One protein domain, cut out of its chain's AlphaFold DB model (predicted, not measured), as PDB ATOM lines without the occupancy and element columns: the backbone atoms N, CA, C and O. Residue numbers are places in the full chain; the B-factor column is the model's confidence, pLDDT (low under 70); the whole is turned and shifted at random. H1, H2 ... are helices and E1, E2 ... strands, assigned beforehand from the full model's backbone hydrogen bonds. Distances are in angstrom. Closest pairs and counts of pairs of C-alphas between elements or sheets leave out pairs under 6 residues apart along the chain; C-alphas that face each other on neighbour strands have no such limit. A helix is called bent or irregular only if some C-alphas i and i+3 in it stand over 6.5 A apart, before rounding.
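AT A GLANCE: This is residues 126 to 246 of the 246 residues of an uncharacterized protein of Methanobrevibacter sp (UniProt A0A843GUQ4). A small two-stranded hairpin, E1 and E2, sits near the middle, with helices round it: the kinked H5 folds back at one end, H7 packs at the other end, and H4 packs on the hairpin with residues 157 to 161. H3 packs across H7, while the short helices H1, H2 and H6 form a loose cluster, with H2 and H6 beside the first turns of H7. The printed part has 121 residues, with seven named helices and two named strands in the order H1 H2 H3 H4 E1 E2 H5 H6 H7, and its class is mostly helix. The sheet's order is E1 - E2, antiparallel. The whole is compact, with a radius of gyration of the C-alphas of 13.7 A and spans of 36 by 35 by 25 A.

IN THESE COORDINATES: Find C-alpha 175 at (27.240, 15.790, -42.426); from there E1, residues 175 to 179, runs 12.7 A. E2, residues 197 to 201, runs 12.9 A. H5, residues 202 to 219, follows at once and measures 15.3 A; it is irregular, with C-alphas 210 and 213 9.4 A apart, and has a kink of 130 degrees near residue 213. H6 is residues 221 to 224. H7, residues 229 to 244, runs 22.5 A to C-alpha 244 at (7.933, 18.408, -48.693). Look back to C-alpha 127 at (24.499, 28.998, -42.318) for H1, residues 127 to 130, then H2, 132 to 136, H3, 139 to 147, 12.4 A long, and H4, 155 to 161, 9.7 A long.

HOW THE PARTS SIT: In the hairpin, N 176 and O 200 are 2.8 A apart and N 198 and O 178 2.9 A, within hydrogen-bond range. The closest C-alphas of H4 and E2 are those of Leu 161 and Ser 199, 5.6 A apart; of E1 and H5, Ile 175 and Gly 202, 6.5 A; of E2 and H7, Cys 197 and Thr 233, 6.4 A. H7 touches H3 with residues 231 to 238 alone, about perpendicular at 90 degrees, closest at the C-alphas of Ile 145 and Met 234, 6.5 A. H4 and H7 only just touch, with 3 pairs of C-alphas within 8 A, closest at Tyr 157 and Tyr 237, 7.3 A. H6 is close to but not clearly touching H1, where the closest C-alphas, of Asp 128 and Trp 222, are 7.5 A apart. H2 and H6 are likewise close but not clearly touching, at Ile 134 and Ile 223, 7.3 A. Every O i to N i+4 pair is within hydrogen-bond range in H3, H4 and H7; H5 has 10 of 14, H2 0 of 1 but 2 of 2 O i to N i+3 pairs, and H1 and H6 are too short for an O i to N i+4 pair.

THE WHOLE: The C-alphas farthest apart, of Ile 210 and Gly 246, stand 40.1 A apart. The printed part has no cut. The links H4 to E1 and E1 to E2 are long. Look for pLDDT under 70 at residues 184 to 189 and 244 to 246.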
ATOM      1  N   ALA A 126      26.629  29.558 -46.619       86.94
ATOM      2  CA  ALA A 126      26.891  29.892 -45.232       86.94
ATOM      3  C   ALA A 126      25.599  29.732 -44.396       86.94
ATOM      4  O   ALA A 126      24.496  29.969 -44.911       86.94
ATOM      5  N   PRO A 127      25.685  29.300 -43.122       88.38
ATOM      6  CA  PRO A 127      24.499  28.998 -42.318       88.38
ATOM      7  C   PRO A 127      23.533  30.176 -42.156       88.38
ATOM      8  O   PRO A 127      22.320  29.975 -42.117       88.38
ATOM      9  N   ASP A 128      24.063  31.393 -42.100       84.75
ATOM     10  CA  ASP A 128      23.327  32.649 -41.967       84.75
ATOM     11  C   ASP A 128      22.583  33.063 -43.245       84.75
ATOM     12  O   ASP A 128      21.612  33.813 -43.153       84.75
ATOM     13  N   ILE A 129      23.014  32.556 -44.405       87.00
ATOM     14  CA  ILE A 129      22.322  32.679 -45.694       87.00
ATOM     15  C   ILE A 129      21.293  31.555 -45.854       87.00
ATOM     16  O   ILE A 129      20.172  31.792 -46.287       87.00
ATOM     17  N   ARG A 130      21.636  30.317 -45.478       87.19
ATOM     18  CA  ARG A 130      20.718  29.171 -45.597       87.19
ATOM     19  C   ARG A 130      19.498  29.305 -44.687       87.19
ATOM     20  O   ARG A 130      18.394  28.926 -45.064       87.19
ATOM     21  N   ASN A 131      19.694  29.807 -43.471       87.25
ATOM     22  CA  ASN A 131      18.632  29.893 -42.470       87.25
ATOM     23  C   ASN A 131      18.097  31.318 -42.320       87.25
ATOM     24  O   ASN A 131      17.775  31.769 -41.222       87.25
ATOM     25  N   THR A 132      17.988  32.045 -43.431       83.81
ATOM     26  CA  THR A 132      17.439  33.407 -43.447       83.81
ATOM     27  C   THR A 132      15.990  33.458 -43.007       83.81
ATOM     28  O   THR A 132      15.567  34.479 -42.487       83.81
ATOM     29  N   TRP A 133      15.250  32.355 -43.125       82.38
ATOM     30  CA  TRP A 133      13.889  32.223 -42.610       82.38
ATOM     31  C   TRP A 133      13.775  32.482 -41.101       82.38
ATOM     32  O   TRP A 133      12.729  32.944 -40.653       82.38
ATOM     33  N   ILE A 134      14.848  32.273 -40.318       84.31
ATOM     34  CA  ILE A 134      14.887  32.643 -38.889       84.31
ATOM     35  C   ILE A 134      14.585  34.135 -38.725       84.31
ATOM     36  O   ILE A 134      14.028  34.556 -37.715       84.31
ATOM     37  N   ARG A 135      14.910  34.931 -39.752       77.25
ATOM     38  CA  ARG A 135      14.734  36.377 -39.761       77.25
ATOM     39  C   ARG A 135      13.272  36.826 -39.945       77.25
ATOM     40  O   ARG A 135      13.005  38.033 -39.926       77.25
ATOM     41  N   HIS A 136      12.337  35.892 -40.081       74.75
ATOM     42  CA  HIS A 136      10.921  36.167 -40.332       74.75
ATOM     43  C   HIS A 136       9.989  35.370 -39.419       74.75
ATOM     44  O   HIS A 136       8.824  35.182 -39.758       74.75
ATOM     45  N   ILE A 137      10.499  34.889 -38.284       78.94
ATOM     46  CA  ILE A 137       9.691  34.136 -37.329       78.94
ATOM     47  C   ILE A 137       8.784  35.083 -36.552       78.94
ATOM     48  O   ILE A 137       9.235  36.020 -35.893       78.94
ATOM     49  N   THR A 138       7.489  34.813 -36.631       78.56
ATOM     50  CA  THR A 138       6.448  35.530 -35.907       78.56
ATOM     51  C   THR A 138       6.136  34.843 -34.578       78.56
ATOM     52  O   THR A 138       6.484  33.687 -34.339       78.56
ATOM     53  N   GLN A 139       5.412  35.538 -33.701       77.94
ATOM     54  CA  GLN A 139       4.885  34.917 -32.482       77.94
ATOM     55  C   GLN A 139       3.885  33.792 -32.787       77.94
ATOM     56  O   GLN A 139       3.772  32.850 -32.009       77.94
ATOM     57  N   ASP A 140       3.185  33.852 -33.923       77.00
ATOM     58  CA  ASP A 140       2.296  32.775 -34.363       77.00
ATOM     59  C   ASP A 140       3.059  31.506 -34.735       77.00
ATOM     60  O   ASP A 140       2.645  30.415 -34.350       77.00
ATOM     61  N   ASP A 141       4.216  31.640 -35.385       82.88
ATOM     62  CA  ASP A 141       5.096  30.503 -35.674       82.88
ATOM     63  C   ASP A 141       5.566  29.822 -34.379       82.88
ATOM     64  O   ASP A 141       5.565  28.591 -34.281       82.88
ATOM     65  N   LEU A 142       5.915  30.617 -33.359       84.12
ATOM     66  CA  LEU A 142       6.320  30.115 -32.042       84.12
ATOM     67  C   LEU A 142       5.162  29.460 -31.280       84.12
ATOM     68  O   LEU A 142       5.340  28.419 -30.645       84.12
ATOM     69  N   ARG A 143       3.952  30.022 -31.354       81.25
ATOM     70  CA  ARG A 143       2.755  29.384 -30.785       81.25
ATOM     71  C   ARG A 143       2.481  28.041 -31.452       81.25
ATOM     72  O   ARG A 143       2.329  27.037 -30.761       81.25
ATOM     73  N   MET A 144       2.519  28.008 -32.783       81.38
ATOM     74  CA  MET A 144       2.256  26.804 -33.564       81.38
ATOM     75  C   MET A 144       3.198  25.656 -33.185       81.38
ATOM     76  O   MET A 144       2.739  24.525 -33.050       81.38
ATOM     77  N   ILE A 145       4.501  25.901 -33.009       86.12
ATOM     78  CA  ILE A 145       5.434  24.823 -32.632       86.12
ATOM     79  C   ILE A 145       5.227  24.347 -31.191       86.12
ATOM     80  O   ILE A 145       5.406  23.161 -30.928       86.12
ATOM     81  N   ASN A 146       4.827  25.233 -30.276       77.62
ATOM     82  CA  ASN A 146       4.615  24.892 -28.869       77.62
ATOM     83  C   ASN A 146       3.350  24.050 -28.652       77.62
ATOM     84  O   ASN A 146       3.302  23.230 -27.738       77.62
ATOM     85  N   GLU A 147       2.345  24.215 -29.510       78.94
ATOM     86  CA  GLU A 147       1.087  23.461 -29.453       78.94
ATOM     87  C   GLU A 147       1.139  22.141 -30.245       78.94
ATOM     88  O   GLU A 147       0.249  21.296 -30.123       78.94
ATOM     89  N   ARG A 148       2.180  21.928 -31.062       82.38
ATOM     90  CA  ARG A 148       2.260  20.786 -31.982       82.38
ATOM     91  C   ARG A 148       2.949  19.581 -31.348       82.38
ATOM     92  O   ARG A 148       4.094  19.639 -30.908       82.38
ATOM     93  N   LEU A 149       2.284  18.430 -31.416       85.31
ATOM     94  CA  LEU A 149       2.903  17.139 -31.120       85.31
ATOM     95  C   LEU A 149       3.790  16.715 -32.299       85.31
ATOM     96  O   LEU A 149       3.297  16.345 -33.365       85.31
ATOM     97  N   LEU A 150       5.108  16.790 -32.112       90.31
ATOM     98  CA  LEU A 150       6.095  16.374 -33.109       90.31
ATOM     99  C   LEU A 150       6.508  14.906 -32.898       90.31
ATOM    100  O   LEU A 150       6.673  14.475 -31.751       90.31
ATOM    101  N   PRO A 151       6.701  14.124 -33.976       90.94
ATOM    102  CA  PRO A 151       6.995  12.703 -33.858       90.94
ATOM    103  C   PRO A 151       8.380  12.468 -33.266       90.94
ATOM    104  O   PRO A 151       9.322  13.224 -33.484       90.94
ATOM    105  N   TYR A 152       8.527  11.368 -32.539       90.88
ATOM    106  CA  TYR A 152       9.808  11.017 -31.937       90.88
ATOM    107  C   TYR A 152      10.857  10.587 -32.983       90.88
ATOM    108  O   TYR A 152      12.043  10.864 -32.811       90.88
ATOM    109  N   SER A 153      10.419   9.967 -34.084       92.50
ATOM    110  CA  SER A 153      11.252   9.505 -35.200       92.50
ATOM    111  C   SER A 153      10.646   9.876 -36.555       92.50
ATOM    112  O   SER A 153       9.441   9.735 -36.737       92.50
ATOM    113  N   ASP A 154      11.488  10.277 -37.506       94.44
ATOM    114  CA  ASP A 154      11.140  10.575 -38.901       94.44
ATOM    115  C   ASP A 154      12.408  10.374 -39.758       94.44
ATOM    116  O   ASP A 154      13.349  11.166 -39.701       94.44
ATOM    117  N   ASN A 155      12.473   9.263 -40.498       93.56
ATOM    118  CA  ASN A 155      13.669   8.890 -41.265       93.56
ATOM    119  C   ASN A 155      13.893   9.793 -42.484       93.56
ATOM    120  O   ASN A 155      15.039  10.002 -42.888       93.56
ATOM    121  N   GLU A 156      12.823  10.338 -43.063       93.25
ATOM    122  CA  GLU A 156      12.918  11.254 -44.198       93.25
ATOM    123  C   GLU A 156      13.546  12.573 -43.752       93.25
ATOM    124  O   GLU A 156      14.453  13.076 -44.419       93.25
ATOM    125  N   TYR A 157      13.153  13.076 -42.576       93.88
ATOM    126  CA  TYR A 157      13.767  14.267 -41.988       93.88
ATOM    127  C   TYR A 157      15.255  14.057 -41.719       93.88
ATOM    128  O   TYR A 157      16.082  14.904 -42.052       93.88
ATOM    129  N   MET A 158      15.621  12.896 -41.171       94.38
ATOM    130  CA  MET A 158      17.020  12.553 -40.915       94.38
ATOM    131  C   MET A 158      17.829  12.454 -42.212       94.38
ATOM    132  O   MET A 158      18.951  12.956 -42.286       94.38
ATOM    133  N   SER A 159      17.255  11.861 -43.265       91.62
ATOM    134  CA  SER A 159      17.888  11.836 -44.585       91.62
ATOM    135  C   SER A 159      18.046  13.238 -45.169       91.62
ATOM    136  O   SER A 159      19.060  13.508 -45.815       91.62
ATOM    137  N   TRP A 160      17.077  14.126 -44.951       90.44
ATOM    138  CA  TRP A 160      17.160  15.520 -45.368       90.44
ATOM    139  C   TRP A 160      18.234  16.289 -44.589       90.44
ATOM    140  O   TRP A 160      19.015  17.010 -45.211       90.44
ATOM    141  N   LEU A 161      18.346  16.083 -43.271       92.06
ATOM    142  CA  LEU A 161      19.373  16.700 -42.423       92.06
ATOM    143  C   LEU A 161      20.793  16.364 -42.891       92.06
ATOM    144  O   LEU A 161      21.647  17.247 -42.916       92.06
ATOM    145  N   HIS A 162      21.045  15.127 -43.329       90.56
ATOM    146  CA  HIS A 162      22.347  14.727 -43.880       90.56
ATOM    147  C   HIS A 162      22.709  15.418 -45.204       90.56
ATOM    148  O   HIS A 162      23.870  15.397 -45.605       90.56
ATOM    149  N   LYS A 163      21.740  16.036 -45.888       86.62
ATOM    150  CA  LYS A 163      21.979  16.822 -47.107       86.62
ATOM    151  C   LYS A 163      22.224  18.304 -46.810       86.62
ATOM    152  O   LYS A 163      22.658  19.031 -47.698       86.62
ATOM    153  N   GLN A 164      21.952  18.755 -45.585       87.25
ATOM    154  CA  GLN A 164      22.121  20.154 -45.196       87.25
ATOM    155  C   GLN A 164      23.589  20.504 -44.960       87.25
ATOM    156  O   GLN A 164      24.421  19.647 -44.681       87.25
ATOM    157  N   THR A 165      23.917  21.791 -45.012       88.81
ATOM    158  CA  THR A 165      25.225  22.267 -44.557       88.81
ATOM    159  C   THR A 165      25.314  22.242 -43.030       88.81
ATOM    160  O   THR A 165      24.310  22.331 -42.320       88.81
ATOM    161  N   CYS A 166      26.530  22.160 -42.502       93.06
ATOM    162  CA  CYS A 166      26.826  22.231 -41.080       93.06
ATOM    163  C   CYS A 166      26.334  23.564 -40.516       93.06
ATOM    164  O   CYS A 166      26.727  24.622 -41.007       93.06
ATOM    165  N   LEU A 167      25.537  23.520 -39.450       95.06
ATOM    166  CA  LEU A 167      24.945  24.699 -38.819       95.06
ATOM    167  C   LEU A 167      25.990  25.683 -38.270       95.06
ATOM    168  O   LEU A 167      25.724  26.876 -38.161       95.06
ATOM    169  N   VAL A 168      27.180  25.180 -37.929       94.31
ATOM    170  CA  VAL A 168      28.274  25.976 -37.359       94.31
ATOM    171  C   VAL A 168      29.153  26.599 -38.442       94.31
ATOM    172  O   VAL A 168      29.466  27.779 -38.366       94.31
ATOM    173  N   CYS A 169      29.585  25.817 -39.434       90.56
ATOM    174  CA  CYS A 169      30.636  26.245 -40.366       90.56
ATOM    175  C   CYS A 169      30.226  26.258 -41.843       90.56
ATOM    176  O   CYS A 169      31.046  26.595 -42.687       90.56
ATOM    177  N   GLY A 170      29.005  25.839 -42.188       86.75
ATOM    178  CA  GLY A 170      28.534  25.795 -43.577       86.75
ATOM    179  C   GLY A 170      29.140  24.678 -44.439       86.75
ATOM    180  O   GLY A 170      28.789  24.553 -45.609       86.75
ATOM    181  N   CYS A 171      30.023  23.831 -43.896       86.00
ATOM    182  CA  CYS A 171      30.561  22.681 -44.631       86.00
ATOM    183  C   CYS A 171      29.432  21.730 -45.073       86.00
ATOM    184  O   CYS A 171      28.461  21.577 -44.347       86.00
ATOM    185  N   HIS A 172      29.565  21.077 -46.229       82.88
ATOM    186  CA  HIS A 172      28.614  20.082 -46.763       82.88
ATOM    187  C   HIS A 172      29.150  18.636 -46.688       82.88
ATOM    188  O   HIS A 172      28.409  17.675 -46.861       82.88
ATOM    189  N   ASN A 173      30.441  18.454 -46.404       83.25
ATOM    190  CA  ASN A 173      31.054  17.129 -46.401       83.25
ATOM    191  C   ASN A 173      30.942  16.483 -45.016       83.25
ATOM    192  O   ASN A 173      31.207  17.138 -44.005       83.25
ATOM    193  N   GLY A 174      30.610  15.188 -44.989       88.75
ATOM    194  CA  GLY A 174      30.553  14.395 -43.756       88.75
ATOM    195  C   GLY A 174      29.532  14.934 -42.758       88.75
ATOM    196  O   GLY A 174      29.878  15.165 -41.599       88.75
ATOM    197  N   ILE A 175      28.318  15.226 -43.238       93.94
ATOM    198  CA  ILE A 175      27.240  15.790 -42.426       93.94
ATOM    199  C   ILE A 175      26.526  14.687 -41.671       93.94
ATOM    200  O   ILE A 175      26.079  13.696 -42.241       93.94
ATOM    201  N   GLU A 176      26.394  14.915 -40.376       95.06
ATOM    202  CA  GLU A 176      25.793  14.015 -39.417       95.06
ATOM    203  C   GLU A 176      24.657  14.749 -38.704       95.06
ATOM    204  O   GLU A 176      24.765  15.932 -38.359       95.06
ATOM    205  N   ALA A 177      23.552  14.044 -38.474       95.44
ATOM    206  CA  ALA A 177      22.450  14.553 -37.674       95.44
ATOM    207  C   ALA A 177      22.778  14.408 -36.178       95.44
ATOM    208  O   ALA A 177      22.701  13.325 -35.584       95.44
ATOM    209  N   HIS A 178      23.157  15.521 -35.560       95.00
ATOM    210  CA  HIS A 178      23.490  15.579 -34.148       95.00
ATOM    211  C   HIS A 178      22.235  15.804 -33.306       95.00
ATOM    212  O   HIS A 178      21.558  16.815 -33.464       95.00
ATOM    213  N   HIS A 179      21.953  14.885 -32.383       93.25
ATOM    214  CA  HIS A 179      20.819  15.000 -31.471       93.25
ATOM    215  C   HIS A 179      21.197  15.866 -30.266       93.25
ATOM    216  O   HIS A 179      22.032  15.462 -29.449       93.25
ATOM    217  N   LEU A 180      20.553  17.023 -30.119       91.50
ATOM    218  CA  LEU A 180      20.779  17.916 -28.988       91.50
ATOM    219  C   LEU A 180      20.100  17.346 -27.741       91.50
ATOM    220  O   LEU A 180      18.927  16.986 -27.760       91.50
ATOM    221  N   ARG A 181      20.837  17.253 -26.633       87.00
ATOM    222  CA  ARG A 181      20.308  16.772 -25.350       87.00
ATOM    223  C   ARG A 181      19.847  17.959 -24.509       87.00
ATOM    224  O   ARG A 181      20.611  18.461 -23.692       87.00
ATOM    225  N   LEU A 182      18.618  18.416 -24.741       82.75
ATOM    226  CA  LEU A 182      18.020  19.562 -24.042       82.75
ATOM    227  C   LEU A 182      16.885  19.106 -23.120       82.75
ATOM    228  O   LEU A 182      16.238  18.096 -23.394       82.75
ATOM    229  N   ASP A 183      16.641  19.846 -22.039       72.06
ATOM    230  CA  ASP A 183      15.461  19.724 -21.164       72.06
ATOM    231  C   ASP A 183      15.123  18.297 -20.686       72.06
ATOM    232  O   ASP A 183      13.956  17.921 -20.591       72.06
ATOM    233  N   GLY A 184      16.129  17.451 -20.438       66.44
ATOM    234  CA  GLY A 184      15.902  16.070 -19.988       66.44
ATOM    235  C   GLY A 184      15.221  15.162 -21.024       66.44
ATOM    236  O   GLY A 184      14.795  14.058 -20.693       66.44
ATOM    237  N   THR A 185      15.150  15.577 -22.293       61.44
ATOM    238  CA  THR A 185      14.571  14.776 -23.392       61.44
ATOM    239  C   THR A 185      15.417  13.560 -23.789       61.44
ATOM    240  O   THR A 185      15.001  12.761 -24.632       61.44
ATOM    241  N   ALA A 186      16.580  13.389 -23.157       63.09
ATOM    242  CA  ALA A 186      17.457  12.236 -23.290       63.09
ATOM    243  C   ALA A 186      17.660  11.542 -21.939       63.09
ATOM    244  O   ALA A 186      17.891  12.194 -20.923       63.09
ATOM    245  N   GLY A 187      17.643  10.209 -21.958       62.47
ATOM    246  CA  GLY A 187      18.062   9.359 -20.841       62.47
ATOM    247  C   GLY A 187      19.311   8.559 -21.209       62.47
ATOM    248  O   GLY A 187      19.726   8.551 -22.369       62.47
ATOM    249  N   THR A 188      19.884   7.822 -20.256       61.16
ATOM    250  CA  THR A 188      21.115   7.025 -20.441       61.16
ATOM    251  C   THR A 188      21.036   6.040 -21.618       61.16
ATOM    252  O   THR A 188      22.058   5.726 -22.217       61.16
ATOM    253  N   ALA A 189      19.824   5.610 -21.992       66.88
ATOM    254  CA  ALA A 189      19.557   4.709 -23.116       66.88
ATOM    255  C   ALA A 189      18.638   5.301 -24.207       66.88
ATOM    256  O   ALA A 189      18.320   4.617 -25.178       66.88
ATOM    257  N   LYS A 190      18.183   6.555 -24.068       78.69
ATOM    258  CA  LYS A 190      17.152   7.135 -24.942       78.69
ATOM    259  C   LYS A 190      17.684   8.373 -25.657       78.69
ATOM    260  O   LYS A 190      18.023   9.363 -25.012       78.69
ATOM    261  N   LYS A 191      17.746   8.309 -26.992       83.06
ATOM    262  CA  LYS A 191      18.116   9.457 -27.834       83.06
ATOM    263  C   LYS A 191      17.063  10.573 -27.709       83.06
ATOM    264  O   LYS A 191      15.903  10.280 -27.428       83.06
ATOM    265  N   PRO A 192      17.421  11.843 -27.915       89.62
ATOM    266  CA  PRO A 192      16.427  12.885 -28.146       89.62
ATOM    267  C   PRO A 192      15.508  12.551 -29.340       89.62
ATOM    268  O   PRO A 192      15.879  11.731 -30.183       89.62
ATOM    269  N   PRO A 193      14.326  13.179 -29.441       91.38
ATOM    270  CA  PRO A 193      13.501  13.133 -30.647       91.38
ATOM    271  C   PRO A 193      14.241  13.662 -31.887       91.38
ATOM    272  O   PRO A 193      15.091  14.547 -31.773       91.38
ATOM    273  N   VAL A 194      13.878  13.197 -33.087       93.31
ATOM    274  CA  VAL A 194      14.559  13.613 -34.333       93.31
ATOM    275  C   VAL A 194      14.417  15.101 -34.653       93.31
ATOM    276  O   VAL A 194      15.348  15.688 -35.187       93.31
ATOM    277  N   TRP A 195      13.309  15.748 -34.276       93.31
ATOM    278  CA  TRP A 195      13.121  17.197 -34.447       93.31
ATOM    279  C   TRP A 195      14.035  18.030 -33.538       93.31
ATOM    280  O   TRP A 195      14.088  19.248 -33.666       93.31
ATOM    281  N   MET A 196      14.756  17.390 -32.613       93.81
ATOM    282  CA  MET A 196      15.794  18.000 -31.784       93.81
ATOM    283  C   MET A 196      17.198  17.740 -32.358       93.81
ATOM    284  O   MET A 196      18.198  17.742 -31.635       93.81
ATOM    285  N   CYS A 197      17.286  17.480 -33.663       95.12
ATOM    286  CA  CYS A 197      18.550  17.308 -34.363       95.12
ATOM    287  C   CYS A 197      18.970  18.571 -35.112       95.12
ATOM    288  O   CYS A 197      18.141  19.351 -35.572       95.12
ATOM    289  N   CYS A 198      20.277  18.733 -35.288       95.19
ATOM    290  CA  CYS A 198      20.860  19.712 -36.194       95.19
ATOM    291  C   CYS A 198      21.926  19.059 -37.084       95.19
ATOM    292  O   CYS A 198      22.511  18.033 -36.733       95.19
ATOM    293  N   SER A 199      22.182  19.649 -38.251       95.44
ATOM    294  CA  SER A 199      23.232  19.202 -39.165       95.44
ATOM    295  C   SER A 199      24.598  19.708 -38.701       95.44
ATOM    296  O   SER A 199      24.825  20.917 -38.608       95.44
ATOM    297  N   LEU A 200      25.547  18.807 -38.442       96.62
ATOM    298  CA  LEU A 200      26.939  19.159 -38.151       96.62
ATOM    299  C   LEU A 200      27.881  18.341 -39.026       96.62
ATOM    300  O   LEU A 200      27.656  17.158 -39.241       96.62
ATOM    301  N   CYS A 201      28.964  18.951 -39.508       94.88
ATOM    302  CA  CYS A 201      30.055  18.166 -40.080       94.88
ATOM    303  C   CYS A 201      30.806  17.423 -38.965       94.88
ATOM    304  O   CYS A 201      30.824  17.888 -37.820       94.88
ATOM    305  N   GLY A 202      31.485  16.324 -39.304       95.69
ATOM    306  CA  GLY A 202      32.220  15.500 -38.333       95.69
ATOM    307  C   GLY A 202      33.194  16.280 -37.432       95.69
ATOM    308  O   GLY A 202      33.336  15.964 -36.250       95.69
ATOM    309  N   ASP A 203      33.819  17.352 -37.928       95.94
ATOM    310  CA  ASP A 203      34.710  18.191 -37.114       95.94
ATOM    311  C   ASP A 203      33.956  19.053 -36.094       95.94
ATOM    312  O   ASP A 203      34.343  19.117 -34.925       95.94
ATOM    313  N   CYS A 204      32.869  19.711 -36.504       96.69
ATOM    314  CA  CYS A 204      32.033  20.499 -35.596       96.69
ATOM    315  C   CYS A 204      31.294  19.602 -34.598       96.69
ATOM    316  O   CYS A 204      31.170  19.969 -33.431       96.69
ATOM    317  N   HIS A 205      30.876  18.410 -35.023       97.12
ATOM    318  CA  HIS A 205      30.264  17.412 -34.156       97.12
ATOM    319  C   HIS A 205      31.254  16.908 -33.097       97.12
ATOM    320  O   HIS A 205      30.934  16.861 -31.910       97.12
ATOM    321  N   ARG A 206      32.504  16.618 -33.476       96.69
ATOM    322  CA  ARG A 206      33.554  16.249 -32.515       96.69
ATOM    323  C   ARG A 206      33.862  17.384 -31.541       96.69
ATOM    324  O   ARG A 206      33.966  17.147 -30.342       96.69
ATOM    325  N   LYS A 207      33.968  18.622 -32.035       96.94
ATOM    326  CA  LYS A 207      34.164  19.808 -31.184       96.94
ATOM    327  C   LYS A 207      33.017  19.994 -30.194       96.94
ATOM    328  O   LYS A 207      33.302  20.343 -29.055       96.94
ATOM    329  N   TYR A 208      31.774  19.701 -30.584       95.94
ATOM    330  CA  TYR A 208      30.639  19.686 -29.661       95.94
ATOM    331  C   TYR A 208      30.876  18.696 -28.517       95.94
ATOM    332  O   TYR A 208      30.768  19.074 -27.357       95.94
ATOM    333  N   HIS A 209      31.256  17.449 -28.816       94.31
ATOM    334  CA  HIS A 209      31.491  16.438 -27.772       94.31
ATOM    335  C   HIS A 209      32.679  16.770 -26.865       94.31
ATOM    336  O   HIS A 209      32.649  16.439 -25.685       94.31
ATOM    337  N   ILE A 210      33.708  17.440 -27.393       96.69
ATOM    338  CA  ILE A 210      34.901  17.830 -26.624       96.69
ATOM    339  C   ILE A 210      34.645  19.076 -25.765       96.69
ATOM    340  O   ILE A 210      35.069  19.131 -24.616       96.69
ATOM    341  N   ARG A 211      34.008  20.107 -26.334       96.50
ATOM    342  CA  ARG A 211      33.864  21.438 -25.712       96.50
ATOM    343  C   ARG A 211      32.513  21.655 -25.036       96.50
ATOM    344  O   ARG A 211      32.349  22.618 -24.294       96.50
ATOM    345  N   GLY A 212      31.553  20.776 -25.292       93.31
ATOM    346  CA  GLY A 212      30.224  20.804 -24.706       93.31
ATOM    347  C   GLY A 212      29.251  21.775 -25.375       93.31
ATOM    348  O   GLY A 212      29.543  22.459 -26.361       93.31
ATOM    349  N   HIS A 213      28.051  21.819 -24.796       91.50
ATOM    350  CA  HIS A 213      26.907  22.548 -25.335       91.50
ATOM    351  C   HIS A 213      27.117  24.068 -25.380       91.50
ATOM    352  O   HIS A 213      26.710  24.705 -26.347       91.50
ATOM    353  N   GLN A 214      27.801  24.641 -24.386       92.31
ATOM    354  CA  GLN A 214      28.011  26.088 -24.305       92.31
ATOM    355  C   GLN A 214      28.826  26.622 -25.489       92.31
ATOM    356  O   GLN A 214      28.420  27.589 -26.128       92.31
ATOM    357  N   TRP A 215      29.921  25.937 -25.842       95.31
ATOM    358  CA  TRP A 215      30.707  26.274 -27.032       95.31
ATOM    359  C   TRP A 215      29.838  26.267 -28.290       95.31
ATOM    360  O   TRP A 215      29.940  27.161 -29.126       95.31
ATOM    361  N   PHE A 216      28.965  25.268 -28.425       95.44
ATOM    362  CA  PHE A 216      28.073  25.174 -29.571       95.44
ATOM    363  C   PHE A 216      27.094  26.348 -29.634       95.44
ATOM    364  O   PHE A 216      26.982  26.956 -30.696       95.44
ATOM    365  N   LEU A 217      26.459  26.718 -28.514       93.06
ATOM    366  CA  LEU A 217      25.572  27.884 -28.448       93.06
ATOM    367  C   LEU A 217      26.288  29.182 -28.838       93.06
ATOM    368  O   LEU A 217      25.709  30.004 -29.541       93.06
ATOM    369  N   GLU A 218      27.558  29.349 -28.463       93.62
ATOM    370  CA  GLU A 218      28.365  30.491 -28.909       93.62
ATOM    371  C   GLU A 218      28.564  30.498 -30.429       93.62
ATOM    372  O   GLU A 218      28.463  31.553 -31.055       93.62
ATOM    373  N   GLN A 219      28.803  29.332 -31.043       94.00
ATOM    374  CA  GLN A 219      28.953  29.233 -32.499       94.00
ATOM    375  C   GLN A 219      27.652  29.549 -33.243       94.00
ATOM    376  O   GLN A 219      27.676  30.145 -34.319       94.00
ATOM    377  N   VAL A 220      26.511  29.160 -32.672       93.06
ATOM    378  CA  VAL A 220      25.187  29.419 -33.250       93.06
ATOM    379  C   VAL A 220      24.512  30.644 -32.635       93.06
ATOM    380  O   VAL A 220      23.298  30.793 -32.739       93.06
ATOM    381  N   LYS A 221      25.278  31.565 -32.034       90.44
ATOM    382  CA  LYS A 221      24.720  32.747 -31.360       90.44
ATOM    383  C   LYS A 221      23.881  33.629 -32.286       90.44
ATOM    384  O   LYS A 221      22.962  34.311 -31.847       90.44
ATOM    385  N   TRP A 222      24.177  33.600 -33.581       86.81
ATOM    386  CA  TRP A 222      23.385  34.284 -34.600       86.81
ATOM    387  C   TRP A 222      21.959  33.716 -34.729       86.81
ATOM    388  O   TRP A 222      21.062  34.470 -35.081       86.81
ATOM    389  N   ILE A 223      21.738  32.438 -34.396       87.38
ATOM    390  CA  ILE A 223      20.412  31.824 -34.213       87.38
ATOM    391  C   ILE A 223      19.862  32.221 -32.853       87.38
ATOM    392  O   ILE A 223      18.743  32.720 -32.765       87.38
ATOM    393  N   THR A 224      20.667  32.040 -31.798       81.88
ATOM    394  CA  THR A 224      20.209  32.239 -30.414       81.88
ATOM    395  C   THR A 224      19.911  33.680 -30.044       81.88
ATOM    396  O   THR A 224      19.329  33.937 -28.999       81.88
ATOM    397  N   LYS A 225      20.273  34.622 -30.913       79.25
ATOM    398  CA  LYS A 225      19.822  36.010 -30.853       79.25
ATOM    399  C   LYS A 225      18.313  36.149 -31.096       79.25
ATOM    400  O   LYS A 225      17.727  37.126 -30.646       79.25
ATOM    401  N   TYR A 226      17.714  35.212 -31.824       78.12
ATOM    402  CA  TYR A 226      16.324  35.276 -32.272       78.12
ATOM    403  C   TYR A 226      15.458  34.160 -31.690       78.12
ATOM    404  O   TYR A 226      14.287  34.389 -31.416       78.12
ATOM    405  N   LEU A 227      16.026  32.963 -31.528       88.06
ATOM    406  CA  LEU A 227      15.321  31.749 -31.117       88.06
ATOM    407  C   LEU A 227      16.198  30.928 -30.191       88.06
ATOM    408  O   LEU A 227      17.380  30.752 -30.472       88.06
ATOM    409  N   THR A 228      15.639  30.286 -29.178       90.94
ATOM    410  CA  THR A 228      16.364  29.187 -28.536       90.94
ATOM    411  C   THR A 228      16.705  28.114 -29.576       90.94
ATOM    412  O   THR A 228      16.001  27.919 -30.571       90.94
ATOM    413  N   ILE A 229      17.791  27.369 -29.358       92.19
ATOM    414  CA  ILE A 229      18.171  26.312 -30.303       92.19
ATOM    415  C   ILE A 229      17.070  25.248 -30.452       92.19
ATOM    416  O   ILE A 229      16.898  24.683 -31.527       92.19
ATOM    417  N   LYS A 230      16.291  25.012 -29.391       91.81
ATOM    418  CA  LYS A 230      15.145  24.104 -29.403       91.81
ATOM    419  C   LYS A 230      14.044  24.606 -30.334       91.81
ATOM    420  O   LYS A 230      13.576  23.846 -31.177       91.81
ATOM    421  N   GLU A 231      13.658  25.874 -30.213       91.94
ATOM    422  CA  GLU A 231      12.676  26.491 -31.113       91.94
ATOM    423  C   GLU A 231      13.168  26.452 -32.560       91.94
ATOM    424  O   GLU A 231      12.401  26.109 -33.456       91.94
ATOM    425  N   PHE A 232      14.460  26.712 -32.789       93.38
ATOM    426  CA  PHE A 232      15.061  26.596 -34.115       93.38
ATOM    427  C   PHE A 232      14.900  25.191 -34.710       93.38
ATOM    428  O   PHE A 232      14.429  25.074 -35.841       93.38
ATOM    429  N   THR A 233      15.259  24.122 -33.987       94.25
ATOM    430  CA  THR A 233      15.162  22.760 -34.542       94.25
ATOM    431  C   THR A 233      13.704  22.328 -34.736       94.25
ATOM    432  O   THR A 233      13.378  21.704 -35.746       94.25
ATOM    433  N   MET A 234      12.796  22.736 -33.840       93.56
ATOM    434  CA  MET A 234      11.354  22.508 -34.002       93.56
ATOM    435  C   MET A 234      10.791  23.220 -35.239       93.56
ATOM    436  O   MET A 234      10.093  22.599 -36.042       93.56
ATOM    437  N   LEU A 235      11.120  24.502 -35.428       92.00
ATOM    438  CA  LEU A 235      10.708  25.270 -36.605       92.00
ATOM    439  C   LEU A 235      11.305  24.697 -37.881       92.00
ATOM    440  O   LEU A 235      10.594  24.567 -38.873       92.00
ATOM    441  N   GLN A 236      12.579  24.308 -37.861       92.81
ATOM    442  CA  GLN A 236      13.226  23.681 -39.008       92.81
ATOM    443  C   GLN A 236      12.490  22.403 -39.420       92.81
ATOM    444  O   GLN A 236      12.203  22.222 -40.603       92.81
ATOM    445  N   TYR A 237      12.137  21.550 -38.455       93.38
ATOM    446  CA  TYR A 237      11.356  20.344 -38.708       93.38
ATOM    447  C   TYR A 237       9.976  20.662 -39.302       93.38
ATOM    448  O   TYR A 237       9.590  20.091 -40.322       93.38
ATOM    449  N   VAL A 238       9.232  21.595 -38.700       91.12
ATOM    450  CA  VAL A 238       7.893  21.975 -39.178       91.12
ATOM    451  C   VAL A 238       7.945  22.573 -40.581       91.12
ATOM    452  O   VAL A 238       7.152  22.187 -41.439       91.12
ATOM    453  N   ARG A 239       8.900  23.471 -40.842       86.81
ATOM    454  CA  ARG A 239       9.111  24.062 -42.167       86.81
ATOM    455  C   ARG A 239       9.456  22.997 -43.193       86.81
ATOM    456  O   ARG A 239       8.841  22.967 -44.252       86.81
ATOM    457  N   TRP A 240      10.385  22.098 -42.871       88.31
ATOM    458  CA  TRP A 240      10.719  20.972 -43.737       88.31
ATOM    459  C   TRP A 240       9.478  20.136 -44.077       88.31
ATOM    460  O   TRP A 240       9.221  19.878 -45.253       88.31
ATOM    461  N   LYS A 241       8.659  19.787 -43.076       88.12
ATOM    462  CA  LYS A 241       7.445  18.988 -43.289       88.12
ATOM    463  C   LYS A 241       6.438  19.702 -44.192       88.12
ATOM    464  O   LYS A 241       5.853  19.070 -45.063       88.12
ATOM    465  N   ASN A 242       6.275  21.010 -44.012       82.44
ATOM    466  CA  ASN A 242       5.377  21.823 -44.829       82.44
ATOM    467  C   ASN A 242       5.910  22.042 -46.262       82.44
ATOM    468  O   ASN A 242       5.112  22.223 -47.172       82.44
ATOM    469  N   HIS A 243       7.232  22.018 -46.475       72.12
ATOM    470  CA  HIS A 243       7.849  22.182 -47.798       72.12
ATOM    471  C   HIS A 243       7.928  20.890 -48.625       72.12
ATOM    472  O   HIS A 243       7.983  20.983 -49.846       72.12
ATOM    473  N   ILE A 244       7.968  19.711 -47.994       54.62
ATOM    474  CA  ILE A 244       7.933  18.408 -48.693       54.62
ATOM    475  C   ILE A 244       6.494  17.892 -48.870       54.62
ATOM    476  O   ILE A 244       6.238  17.072 -49.744       54.62
ATOM    477  N   GLY A 245       5.546  18.375 -48.062       36.66
ATOM    478  CA  GLY A 245       4.134  17.988 -48.128       36.66
ATOM    479  C   GLY A 245       3.261  18.798 -49.093       36.66
ATOM    480  O   GLY A 245       2.040  18.687 -48.990       36.66
ATOM    481  N   GLY A 246       3.853  19.625 -49.962       30.75
ATOM    482  CA  GLY A 246       3.159  20.445 -50.962       30.75
ATOM    483  C   GLY A 246       3.600  20.116 -52.377       30.75
ATOM    484  O   GLY A 246       4.812  19.864 -52.559       30.75
TER     485      GLY A 246